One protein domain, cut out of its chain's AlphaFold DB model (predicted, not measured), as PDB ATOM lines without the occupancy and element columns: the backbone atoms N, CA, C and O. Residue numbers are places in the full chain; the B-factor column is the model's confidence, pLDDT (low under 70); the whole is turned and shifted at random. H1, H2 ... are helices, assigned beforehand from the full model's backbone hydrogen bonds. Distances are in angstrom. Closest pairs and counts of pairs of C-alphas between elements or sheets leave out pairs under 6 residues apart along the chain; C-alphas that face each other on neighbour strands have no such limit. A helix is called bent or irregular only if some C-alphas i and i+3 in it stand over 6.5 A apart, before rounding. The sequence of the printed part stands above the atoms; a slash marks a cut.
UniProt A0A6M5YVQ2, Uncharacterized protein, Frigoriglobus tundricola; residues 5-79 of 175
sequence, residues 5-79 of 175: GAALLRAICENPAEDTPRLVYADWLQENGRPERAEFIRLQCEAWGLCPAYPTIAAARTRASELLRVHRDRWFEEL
ATOM      1  N   GLY A   5      12.181 -14.294  41.964       91.81
ATOM      2  CA  GLY A   5      12.364 -15.745  41.856       91.81
ATOM      3  C   GLY A   5      11.427 -16.573  42.747       91.81
ATOM      4  O   GLY A   5      10.950 -17.621  42.318       91.81
ATOM      5  N   ALA A   6      11.100 -16.112  43.959       93.12
ATOM      6  CA  ALA A   6      10.167 -16.816  44.843       93.12
ATOM      7  C   ALA A   6       8.715 -16.734  44.340       93.12
ATOM      8  O   ALA A   6       7.946 -17.681  44.507       93.12
ATOM      9  N   ALA A   7       8.335 -15.615  43.713       95.56
ATOM     10  CA  ALA A   7       7.032 -15.477  43.067       95.56
ATOM     11  C   ALA A   7       6.928 -16.374  41.820       95.56
ATOM     12  O   ALA A   7       5.917 -17.049  41.634       95.56
ATOM     13  N   LEU A   8       7.994 -16.451  41.019       96.94
ATOM     14  CA  LEU A   8       8.067 -17.338  39.857       96.94
ATOM     15  C   LEU A   8       8.024 -18.822  40.252       96.94
ATOM     16  O   LEU A   8       7.269 -19.588  39.657       96.94
ATOM     17  N   LEU A   9       8.760 -19.229  41.295       96.56
ATOM     18  CA  LEU A   9       8.690 -20.598  41.815       96.56
ATOM     19  C   LEU A   9       7.277 -20.943  42.295       96.56
ATOM     20  O   LEU A   9       6.774 -22.024  42.000       96.56
ATOM     21  N   ARG A  10       6.598 -20.012  42.973       96.31
ATOM     22  CA  ARG A  10       5.200 -20.207  43.373       96.31
ATOM     23  C   ARG A  10       4.288 -20.431  42.169       96.31
ATOM     24  O   ARG A  10       3.482 -21.352  42.209       96.31
ATOM     25  N   ALA A  11       4.449 -19.656  41.097       97.31
ATOM     26  CA  ALA A  11       3.661 -19.834  39.878       97.31
ATOM     27  C   ALA A  11       3.868 -21.225  39.248       97.31
ATOM     28  O   ALA A  11       2.913 -21.817  38.744       97.31
ATOM     29  N   ILE A  12       5.090 -21.772  39.321       98.06
ATOM     30  CA  ILE A  12       5.395 -23.150  38.907       98.06
ATOM     31  C   ILE A  12       4.668 -24.166  39.800       98.06
ATOM     32  O   ILE A  12       4.076 -25.112  39.285       98.06
ATOM     33  N   CYS A  13       4.697 -23.980  41.124       97.25
ATOM     34  CA  CYS A  13       4.009 -24.859  42.073       97.25
ATOM     35  C   CYS A  13       2.482 -24.815  41.912       97.25
ATOM     36  O   CYS A  13       1.821 -25.838  42.056       97.25
ATOM     37  N   GLU A  14       1.916 -23.654  41.582       96.12
ATOM     38  CA  GLU A  14       0.481 -23.479  41.333       96.12
ATOM     39  C   GLU A  14       0.038 -24.083  39.990       96.12
ATOM     40  O   GLU A  14      -1.086 -24.577  39.888       96.12
ATOM     41  N   ASN A  15       0.928 -24.118  38.987       96.19
ATOM     42  CA  ASN A  15       0.654 -24.637  37.641       96.19
ATOM     43  C   ASN A  15       1.643 -25.753  37.245       96.19
ATOM     44  O   ASN A  15       2.355 -25.652  36.239       96.19
ATOM     45  N   PRO A  16       1.701 -26.873  37.991       96.12
ATOM     46  CA  PRO A  16       2.784 -27.841  37.862       96.12
ATOM     47  C   PRO A  16       2.682 -28.695  36.588       96.12
ATOM     48  O   PRO A  16       3.621 -29.419  36.265       96.12
ATOM     49  N   ALA A  17       1.595 -28.609  35.820       94.50
ATOM     50  CA  ALA A  17       1.490 -29.262  34.516       94.50
ATOM     51  C   ALA A  17       2.144 -28.457  33.376       94.50
ATOM     52  O   ALA A  17       2.553 -29.069  32.390       94.50
ATOM     53  N   GLU A  18       2.276 -27.134  33.522       95.88
ATOM     54  CA  GLU A  18       2.626 -26.213  32.436       95.88
ATOM     55  C   GLU A  18       4.119 -25.898  32.358       95.88
ATOM     56  O   GLU A  18       4.771 -25.616  33.364       95.88
ATOM     57  N   ASP A  19       4.670 -25.853  31.150       97.81
ATOM     58  CA  ASP A  19       6.086 -25.529  30.971       97.81
ATOM     59  C   ASP A  19       6.338 -24.013  30.943       97.81
ATOM     60  O   ASP A  19       7.419 -23.565  31.315       97.81
ATOM     61  N   THR A  20       5.338 -23.192  30.609       97.44
ATOM     62  CA  THR A  20       5.459 -21.725  30.550       97.44
ATOM     63  C   THR A  20       6.042 -21.092  31.824       97.44
ATOM     64  O   THR A  20       7.067 -20.414  31.709       97.44
ATOM     65  N   PRO A  21       5.502 -21.313  33.042       97.94
ATOM     66  CA  PRO A  21       6.094 -20.738  34.254       97.94
ATOM     67  C   PRO A  21       7.512 -21.270  34.529       97.94
ATOM     68  O   PRO A  21       8.341 -20.554  35.089       97.94
ATOM     69  N   ARG A  22       7.829 -22.497  34.087       98.38
ATOM     70  CA  ARG A  22       9.175 -23.078  34.211       98.38
ATOM     71  C   ARG A  22      10.178 -22.372  33.307       98.38
ATOM     72  O   ARG A  22      11.295 -22.103  33.743       98.38
ATOM     73  N   LEU A  23       9.781 -22.049  32.078       98.25
ATOM     74  CA  LEU A  23      10.617 -21.331  31.118       98.25
ATOM     75  C   LEU A  23      10.865 -19.883  31.558       98.25
ATOM     76  O   LEU A  23      12.010 -19.445  31.535       98.25
ATOM     77  N   VAL A  24       9.846 -19.188  32.075       98.12
ATOM     78  CA  VAL A  24      10.017 -17.837  32.645       98.12
ATOM     79  C   VAL A  24      10.969 -17.862  33.849       98.12
ATOM     80  O   VAL A  24      11.845 -17.007  33.975       98.12
ATOM     81  N   TYR A  25      10.858 -18.865  34.725       98.06
ATOM     82  CA  TYR A  25      11.809 -19.035  35.826       98.06
ATOM     83  C   TYR A  25      13.232 -19.348  35.338       98.06
ATOM     84  O   TYR A  25      14.200 -18.875  35.933       98.06
ATOM     85  N   ALA A  26      13.382 -20.108  34.250       98.31
ATOM     86  CA  ALA A  26      14.682 -20.353  33.630       98.31
ATOM     87  C   ALA A  26      15.305 -19.063  33.070       98.31
ATOM     88  O   ALA A  26      16.500 -18.839  33.262       98.31
ATOM     89  N   ASP A  27      14.516 -18.189  32.444       98.12
ATOM     90  CA  ASP A  27      14.990 -16.878  31.983       98.12
ATOM     91  C   ASP A  27      15.499 -16.038  33.159       98.12
ATOM     92  O   ASP A  27      16.644 -15.579  33.145       98.12
ATOM     93  N   TRP A  28      14.722 -15.970  34.244       97.88
ATOM     94  CA  TRP A  28      15.142 -15.295  35.471       97.88
ATOM     95  C   TRP A  28      16.431 -15.892  36.060       97.88
ATOM     96  O   TRP A  28      17.342 -15.152  36.432       97.88
ATOM     97  N   LEU A  29      16.566 -17.220  36.122       98.00
ATOM     98  CA  LEU A  29      17.785 -17.878  36.613       98.00
ATOM     99  C   LEU A  29      19.019 -17.503  35.786       98.00
ATOM    100  O   LEU A  29      20.087 -17.271  36.351       98.00
ATOM    101  N   GLN A  30      18.882 -17.434  34.461       97.94
ATOM    102  CA  GLN A  30      19.968 -17.039  33.570       97.94
ATOM    103  C   GLN A  30      20.415 -15.599  33.840       97.94
ATOM    104  O   GLN A  30      21.610 -15.348  33.988       97.94
ATOM    105  N   GLU A  31      19.462 -14.676  33.964       97.25
ATOM    106  CA  GLU A  31      19.723 -13.267  34.285       97.25
ATOM    107  C   GLU A  31      20.334 -13.084  35.683       97.25
ATOM    108  O   GLU A  31      21.106 -12.157  35.913       97.25
ATOM    109  N   ASN A  32      20.055 -14.009  36.605       96.75
ATOM    110  CA  ASN A  32      20.549 -13.990  37.983       96.75
ATOM    111  C   ASN A  32      21.795 -14.873  38.193       96.75
ATOM    112  O   ASN A  32      22.067 -15.325  39.307       96.75
ATOM    113  N   GLY A  33      22.571 -15.128  37.132       97.00
ATOM    114  CA  GLY A  33      23.879 -15.785  37.232       97.00
ATOM    115  C   GLY A  33      23.817 -17.284  37.528       97.00
ATOM    116  O   GLY A  33      24.759 -17.848  38.082       97.00
ATOM    117  N   ARG A  34      22.710 -17.944  37.168       97.50
ATOM    118  CA  ARG A  34      22.514 -19.397  37.294       97.50
ATOM    119  C   ARG A  34      22.204 -20.059  35.936       97.50
ATOM    120  O   ARG A  34      21.199 -20.774  35.826       97.50
ATOM    121  N   PRO A  35      23.034 -19.841  34.896       98.00
ATOM    122  CA  PRO A  35      22.741 -20.282  33.532       98.00
ATOM    123  C   PRO A  35      22.648 -21.807  33.390       98.00
ATOM    124  O   PRO A  35      21.818 -22.287  32.627       98.00
ATOM    125  N   GLU A  36      23.408 -22.587  34.160       98.44
ATOM    126  CA  GLU A  36      23.375 -24.055  34.101       98.44
ATOM    127  C   GLU A  36      22.035 -24.610  34.603       98.44
ATOM    128  O   GLU A  36      21.512 -25.591  34.071       98.44
ATOM    129  N   ARG A  37      21.446 -23.962  35.621       98.19
ATOM    130  CA  ARG A  37      20.117 -24.328  36.128       98.19
ATOM    131  C   ARG A  37      19.033 -23.981  35.110       98.19
ATOM    132  O   ARG A  37      18.120 -24.779  34.909       98.19
ATOM    133  N   ALA A  38      19.148 -22.817  34.473       98.44
ATOM    134  CA  ALA A  38      18.244 -22.388  33.413       98.44
ATOM    135  C   ALA A  38      18.281 -23.349  32.214       98.44
ATOM    136  O   ALA A  38      17.238 -23.835  31.782       98.44
ATOM    137  N   GLU A  39      19.484 -23.669  31.721       98.56
ATOM    138  CA  GLU A  39      19.710 -24.620  30.629       98.56
ATOM    139  C   GLU A  39      19.065 -25.975  30.950       98.56
ATOM    140  O   GLU A  39      18.276 -26.490  30.159       98.56
ATOM    141  N   PHE A  40      19.313 -26.511  32.148       98.56
ATOM    142  CA  PHE A  40      18.742 -27.784  32.581       98.56
ATOM    143  C   PHE A  40      17.206 -27.811  32.538       98.56
ATOM    144  O   PHE A  40      16.625 -28.771  32.028       98.56
ATOM    145  N   ILE A  41      16.545 -26.763  33.047       98.31
ATOM    146  CA  ILE A  41      15.078 -26.665  33.032       98.31
ATOM    147  C   ILE A  41      14.561 -26.656  31.590       98.31
ATOM    148  O   ILE A  41      13.659 -27.433  31.271       98.31
ATOM    149  N   ARG A  42      15.145 -25.826  30.712       98.44
ATOM    150  CA  ARG A  42      14.717 -25.721  29.306       98.44
ATOM    151  C   ARG A  42      14.871 -27.049  28.569       98.44
ATOM    152  O   ARG A  42      13.916 -27.485  27.938       98.44
ATOM    153  N   LEU A  43      16.013 -27.724  28.719       97.69
ATOM    154  CA  LEU A  43      16.279 -29.011  28.067       97.69
ATOM    155  C   LEU A  43      15.310 -30.111  28.515       97.69
ATOM    156  O   LEU A  43      14.842 -30.896  27.692       97.69
ATOM    157  N   GLN A  44      14.993 -30.185  29.813       97.00
ATOM    158  CA  GLN A  44      14.024 -31.172  30.289       97.00
ATOM    159  C   GLN A  44      12.586 -30.843  29.862       97.00
ATOM    160  O   GLN A  44      11.829 -31.780  29.625       97.00
ATOM    161  N   CYS A  45      12.207 -29.562  29.759       96.75
ATOM    162  CA  CYS A  45      10.901 -29.167  29.216       96.75
ATOM    163  C   CYS A  45      10.811 -29.485  27.717       96.75
ATOM    164  O   CYS A  45       9.860 -30.127  27.293       96.75
ATOM    165  N   GLU A  46      11.833 -29.130  26.931       94.19
ATOM    166  CA  GLU A  46      11.902 -29.438  25.497       94.19
ATOM    167  C   GLU A  46      11.793 -30.945  25.240       94.19
ATOM    168  O   GLU A  46      11.050 -31.371  24.366       94.19
ATOM    169  N   ALA A  47      12.489 -31.773  26.022       93.25
ATOM    170  CA  ALA A  47      12.458 -33.222  25.854       93.25
ATOM    171  C   ALA A  47      11.186 -33.901  26.401       93.25
ATOM    172  O   ALA A  47      11.014 -35.112  26.211       93.25
ATOM    173  N   TRP A  48      10.320 -33.180  27.118       92.69
ATOM    174  CA  TRP A  48       9.185 -33.773  27.820       92.69
ATOM    175  C   TRP A  48       8.091 -34.239  26.858       92.69
ATOM    176  O   TRP A  48       7.653 -33.508  25.977       92.69
ATOM    177  N   GLY A  49       7.630 -35.482  27.025       83.56
ATOM    178  CA  GLY A  49       6.570 -36.059  26.188       83.56
ATOM    179  C   GLY A  49       6.962 -36.320  24.727       83.56
ATOM    180  O   GLY A  49       6.133 -36.811  23.962       83.56
ATOM    181  N   LEU A  50       8.209 -36.039  24.331       85.69
ATOM    182  CA  LEU A  50       8.689 -36.236  22.965       85.69
ATOM    183  C   LEU A  50       9.391 -37.585  22.778       85.69
ATOM    184  O   LEU A  50       9.988 -38.153  23.696       85.69
ATOM    185  N   CYS A  51       9.328 -38.102  21.547       79.88
ATOM    186  CA  CYS A  51       9.935 -39.380  21.187       79.88
ATOM    187  C   CYS A  51      11.475 -39.313  21.297       79.88
ATOM    188  O   CYS A  51      12.092 -38.485  20.620       79.88
ATOM    189  N   PRO A  52      12.126 -40.211  22.069       81.44
ATOM    190  CA  PRO A  52      13.583 -40.210  22.237       81.44
ATOM    191  C   PRO A  52      14.387 -40.482  20.958       81.44
ATOM    192  O   PRO A  52      15.592 -40.248  20.944       81.44
ATOM    193  N   ALA A  53      13.752 -40.995  19.900       83.62
ATOM    194  CA  ALA A  53      14.425 -41.342  18.648       83.62
ATOM    195  C   ALA A  53      14.860 -40.116  17.823       83.62
ATOM    196  O   ALA A  53      15.701 -40.248  16.935       83.62
ATOM    197  N   TYR A  54      14.310 -38.927  18.096       85.19
ATOM    198  CA  TYR A  54      14.729 -37.704  17.413       85.19
ATOM    199  C   TYR A  54      16.099 -37.237  17.937       85.19
ATOM    200  O   TYR A  54      16.239 -37.023  19.145       85.19
ATOM    201  N   PRO A  55      17.105 -37.024  17.064       87.69
ATOM    202  CA  PRO A  55      18.464 -36.683  17.491       87.69
ATOM    203  C   PRO A  55      18.566 -35.441  18.383       87.69
ATOM    204  O   PRO A  55      19.365 -35.428  19.315       87.69
ATOM    205  N   THR A  56      17.746 -34.414  18.141       86.25
ATOM    206  CA  THR A  56      17.705 -33.192  18.964       86.25
ATOM    207  C   THR A  56      17.241 -33.480  20.392       86.25
ATOM    208  O   THR A  56      17.852 -33.005  21.344       86.25
ATOM    209  N   ILE A  57      16.236 -34.344  20.559       90.88
ATOM    210  CA  ILE A  57      15.720 -34.762  21.870       90.88
ATOM    211  C   ILE A  57      16.727 -35.646  22.596       90.88
ATOM    212  O   ILE A  57      16.946 -35.484  23.797       90.88
ATOM    213  N   ALA A  58      17.379 -36.560  21.876       89.62
ATOM    214  CA  ALA A  58      18.461 -37.360  22.433       89.62
ATOM    215  C   ALA A  58      19.606 -36.467  22.939       89.62
ATOM    216  O   ALA A  58      20.052 -36.633  24.072       89.62
ATOM    217  N   ALA A  59      20.025 -35.475  22.148       91.81
ATOM    218  CA  ALA A  59      21.047 -34.509  22.546       91.81
ATOM    219  C   ALA A  59      20.624 -33.693  23.779       91.81
ATOM    220  O   ALA A  59      21.401 -33.586  24.729       91.81
ATOM    221  N   ALA A  60      19.383 -33.195  23.813       93.31
ATOM    222  CA  ALA A  60      18.860 -32.439  24.949       93.31
ATOM    223  C   ALA A  60      18.843 -33.268  26.241       93.31
ATOM    224  O   ALA A  60      19.283 -32.805  27.294       93.31
ATOM    225  N   ARG A  61      18.409 -34.534  26.163       92.81
ATOM    226  CA  ARG A  61      18.411 -35.459  27.308       92.81
ATOM    227  C   ARG A  61      19.822 -35.773  27.789       92.81
ATOM    228  O   ARG A  61      20.057 -35.774  28.998       92.81
ATOM    229  N   THR A  62      20.754 -36.020  26.871       95.62
ATOM    230  CA  THR A  62      22.167 -36.250  27.204       95.62
ATOM    231  C   THR A  62      22.740 -35.051  27.947       95.62
ATOM    232  O   THR A  62      23.235 -35.205  29.062       95.62
ATOM    233  N   ARG A  63      22.567 -33.842  27.403       97.06
ATOM    234  CA  ARG A  63      23.054 -32.609  28.025       97.06
ATOM    235  C   ARG A  63      22.414 -32.347  29.393       97.06
ATOM    236  O   ARG A  63      23.120 -32.024  30.348       97.06
ATOM    237  N   ALA A  64      21.104 -32.556  29.533       96.62
ATOM    238  CA  ALA A  64      20.428 -32.449  30.826       96.62
ATOM    239  C   ALA A  64      20.991 -33.447  31.857       96.62
ATOM    240  O   ALA A  64      21.130 -33.113  33.033       96.62
ATOM    241  N   SER A  65      21.358 -34.654  31.418       95.94
ATOM    242  CA  SER A  65      21.931 -35.695  32.281       95.94
ATOM    243  C   SER A  65      23.354 -35.346  32.729       95.94
ATOM    244  O   SER A  65      23.707 -35.562  33.888       95.94
ATOM    245  N   GLU A  66      24.165 -34.761  31.843       97.81
ATOM    246  CA  GLU A  66      25.499 -34.244  32.171       97.81
ATOM    247  C   GLU A  66      25.438 -33.133  33.219       97.81
ATOM    248  O   GLU A  66      26.173 -33.179  34.207       97.81
ATOM    249  N   LEU A  67      24.542 -32.163  33.019       97.94
ATOM    250  CA  LEU A  67      24.313 -31.070  33.959       97.94
ATOM    251  C   LEU A  67      23.867 -31.600  35.323       97.94
ATOM    252  O   LEU A  67      24.417 -31.206  36.352       97.94
ATOM    253  N   LEU A  68      22.915 -32.539  35.334       96.69
ATOM    254  CA  LEU A  68      22.434 -33.139  36.571       96.69
ATOM    255  C   LEU A  68      23.564 -33.870  37.304       96.69
ATOM    256  O   LEU A  68      23.742 -33.651  38.493       96.69
ATOM    257  N   ARG A  69      24.397 -34.656  36.612       96.88
ATOM    258  CA  ARG A  69      25.530 -35.367  37.234       96.88
ATOM    259  C   ARG A  69      26.477 -34.435  38.000       96.88
ATOM    260  O   ARG A  69      27.057 -34.856  38.994       96.88
ATOM    261  N   VAL A  70      26.663 -33.203  37.528       97.75
ATOM    262  CA  VAL A  70      27.587 -32.234  38.136       97.75
ATOM    263  C   VAL A  70      26.915 -31.402  39.229       97.75
ATOM    264  O   VAL A  70      27.553 -31.082  40.228       97.75
ATOM    265  N   HIS A  71      25.645 -31.035  39.053       97.56
ATOM    266  CA  HIS A  71      24.992 -30.024  39.890       97.56
ATOM    267  C   HIS A  71      23.869 -30.552  40.787       97.56
ATOM    268  O   HIS A  71      23.295 -29.769  41.544       97.56
ATOM    269  N   ARG A  72      23.557 -31.852  40.719       95.69
ATOM    270  CA  ARG A  72      22.438 -32.477  41.436       95.69
ATOM    271  C   ARG A  72      22.382 -32.094  42.907       95.69
ATOM    272  O   ARG A  72      21.338 -31.626  43.339       95.69
ATOM    273  N   ASP A  73      23.472 -32.280  43.645       96.31
ATOM    274  CA  ASP A  73      23.458 -32.101  45.101       96.31
ATOM    275  C   ASP A  73      23.187 -30.640  45.470       96.31
ATOM    276  O   ASP A  73      22.271 -30.358  46.235       96.31
ATOM    277  N   ARG A  74      23.855 -29.696  44.793       96.56
ATOM    278  CA  ARG A  74      23.592 -28.258  44.949       96.56
ATOM    279  C   ARG A  74      22.131 -27.899  44.669       96.56
ATOM    280  O   ARG A  74      21.556 -27.090  45.384       96.56
ATOM    281  N   TRP A  75      21.539 -28.439  43.603       96.69
ATOM    282  CA  TRP A  75      20.146 -28.137  43.254       96.69
ATOM    283  C   TRP A  75      19.145 -28.826  44.176       96.69
ATOM    284  O   TRP A  75      18.047 -28.314  44.367       96.69
ATOM    285  N   PHE A  76      19.509 -29.978  44.732       96.00
ATOM    286  CA  PHE A  76      18.717 -30.678  45.732       96.00
ATOM    287  C   PHE A  76      18.696 -29.902  47.056       96.00
ATOM    288  O   PHE A  76      17.637 -29.752  47.655       96.00
ATOM    289  N   GLU A  77      19.833 -29.337  47.469       94.50
ATOM    290  CA  GLU A  77      19.972 -28.506  48.676       94.50
ATOM    291  C   GLU A  77      19.153 -27.203  48.639       94.50
ATOM    292  O   GLU A  77      18.938 -26.580  49.678       94.50
ATOM    293  N   GLU A  78      18.662 -26.782  47.468       92.75
ATOM    294  CA  GLU A  78      17.749 -25.635  47.348       92.75
ATOM    295  C   GLU A  78      16.338 -25.938  47.866       92.75
ATOM    296  O   GLU A  78      15.574 -25.008  48.139       92.75
ATOM    297  N   LEU A  79      15.973 -27.218  48.001       94.06
ATOM    298  CA  LEU A  79      14.689 -27.604  48.568       94.06
ATOM    299  C   LEU A  79      14.678 -27.346  50.079       94.06
ATOM    300  O   LEU A  79      15.607 -27.737  50.790       94.06
TER     301      LEU A  79
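Overview. This is residues 5 to 79 of the 175 residues of an uncharacterized protein of Frigoriglobus tundricola (UniProt A0A6M5YVQ2). Four helices follow one another in a bowed row, each meeting the next: H1, H2 and H3 run back and forth as two successive hairpins, and the long H4 crosses H3 at a slant on the side away from H2. H4 kinks near residue 70, and H1 and H4 make the two ends of the row. The printed part has 75 residues with four named helices, in the order H1, H2, H3, H4, and no named strand; the class is all helix. The whole is compact, with a radius of gyration of the C-alphas of 12.6 A and spans of 36 by 26 by 21 A.

Along the chain. Start with the longest helix, H4, residues 55 to 76: find C-alpha 55 at (18.464, -36.683, 17.491), and from there it runs 28.9 A to C-alpha 76 at (18.717, -30.678, 45.732). H4 is irregular, with C-alphas 70 and 73 8.1 A apart and a kink of 66 degrees near residue 70. Look next at H3, residues 35 to 46, which spans 16.3 A from first to last C-alpha. H2 is residues 20 to 31, 17.0 A long. H1 is residues 5 to 14, 14.2 A long, and begins at C-alpha 5 at (12.364, -15.745, 41.856).

Arrangement. Begin at H4, which touches H3; the closest C-alphas are those of Phe 40 and Ala 64, 5.3 A apart. Their lines stand at a steep tilt of 46 degrees, opposite ways, and the line of H4 is a rough one. H3 in turn touches H2, closest at the C-alphas of Ala 26 and Ala 38, 4.1 A apart. These two form a helical hairpin, at a shallow tilt of 21 degrees, opposite ways. H2 touches H1, closest at the C-alphas of Ile 12 and Pro 21, 5.3 A apart. They too form a helical hairpin, at a shallow tilt of 17 degrees, opposite ways. With 2 of these 3 pairs at a shallow tilt, the helix packing is mostly aligned, but only just. H1 and H3, H1 and H4, and H2 and H4 are apart. In H1, H2 and H3 every O i to N i+4 pair is within hydrogen-bond range; in H4 it is 16 of 18.

Size, cuts and confidence. The two C-alphas farthest apart are those of Ala 7 and Ala 53, at 36.3 A, while those of Gly 5 and Leu 79, the first and last printed, are 13.8 A apart. The printed part has no cut. The links H1 to H2 and H2 to H3 are tight, with 5 and 3 residues; the link H3 to H4, with 8 residues, is short. The mean pLDDT of the printed part is 95.1, and no printed residue is under 70.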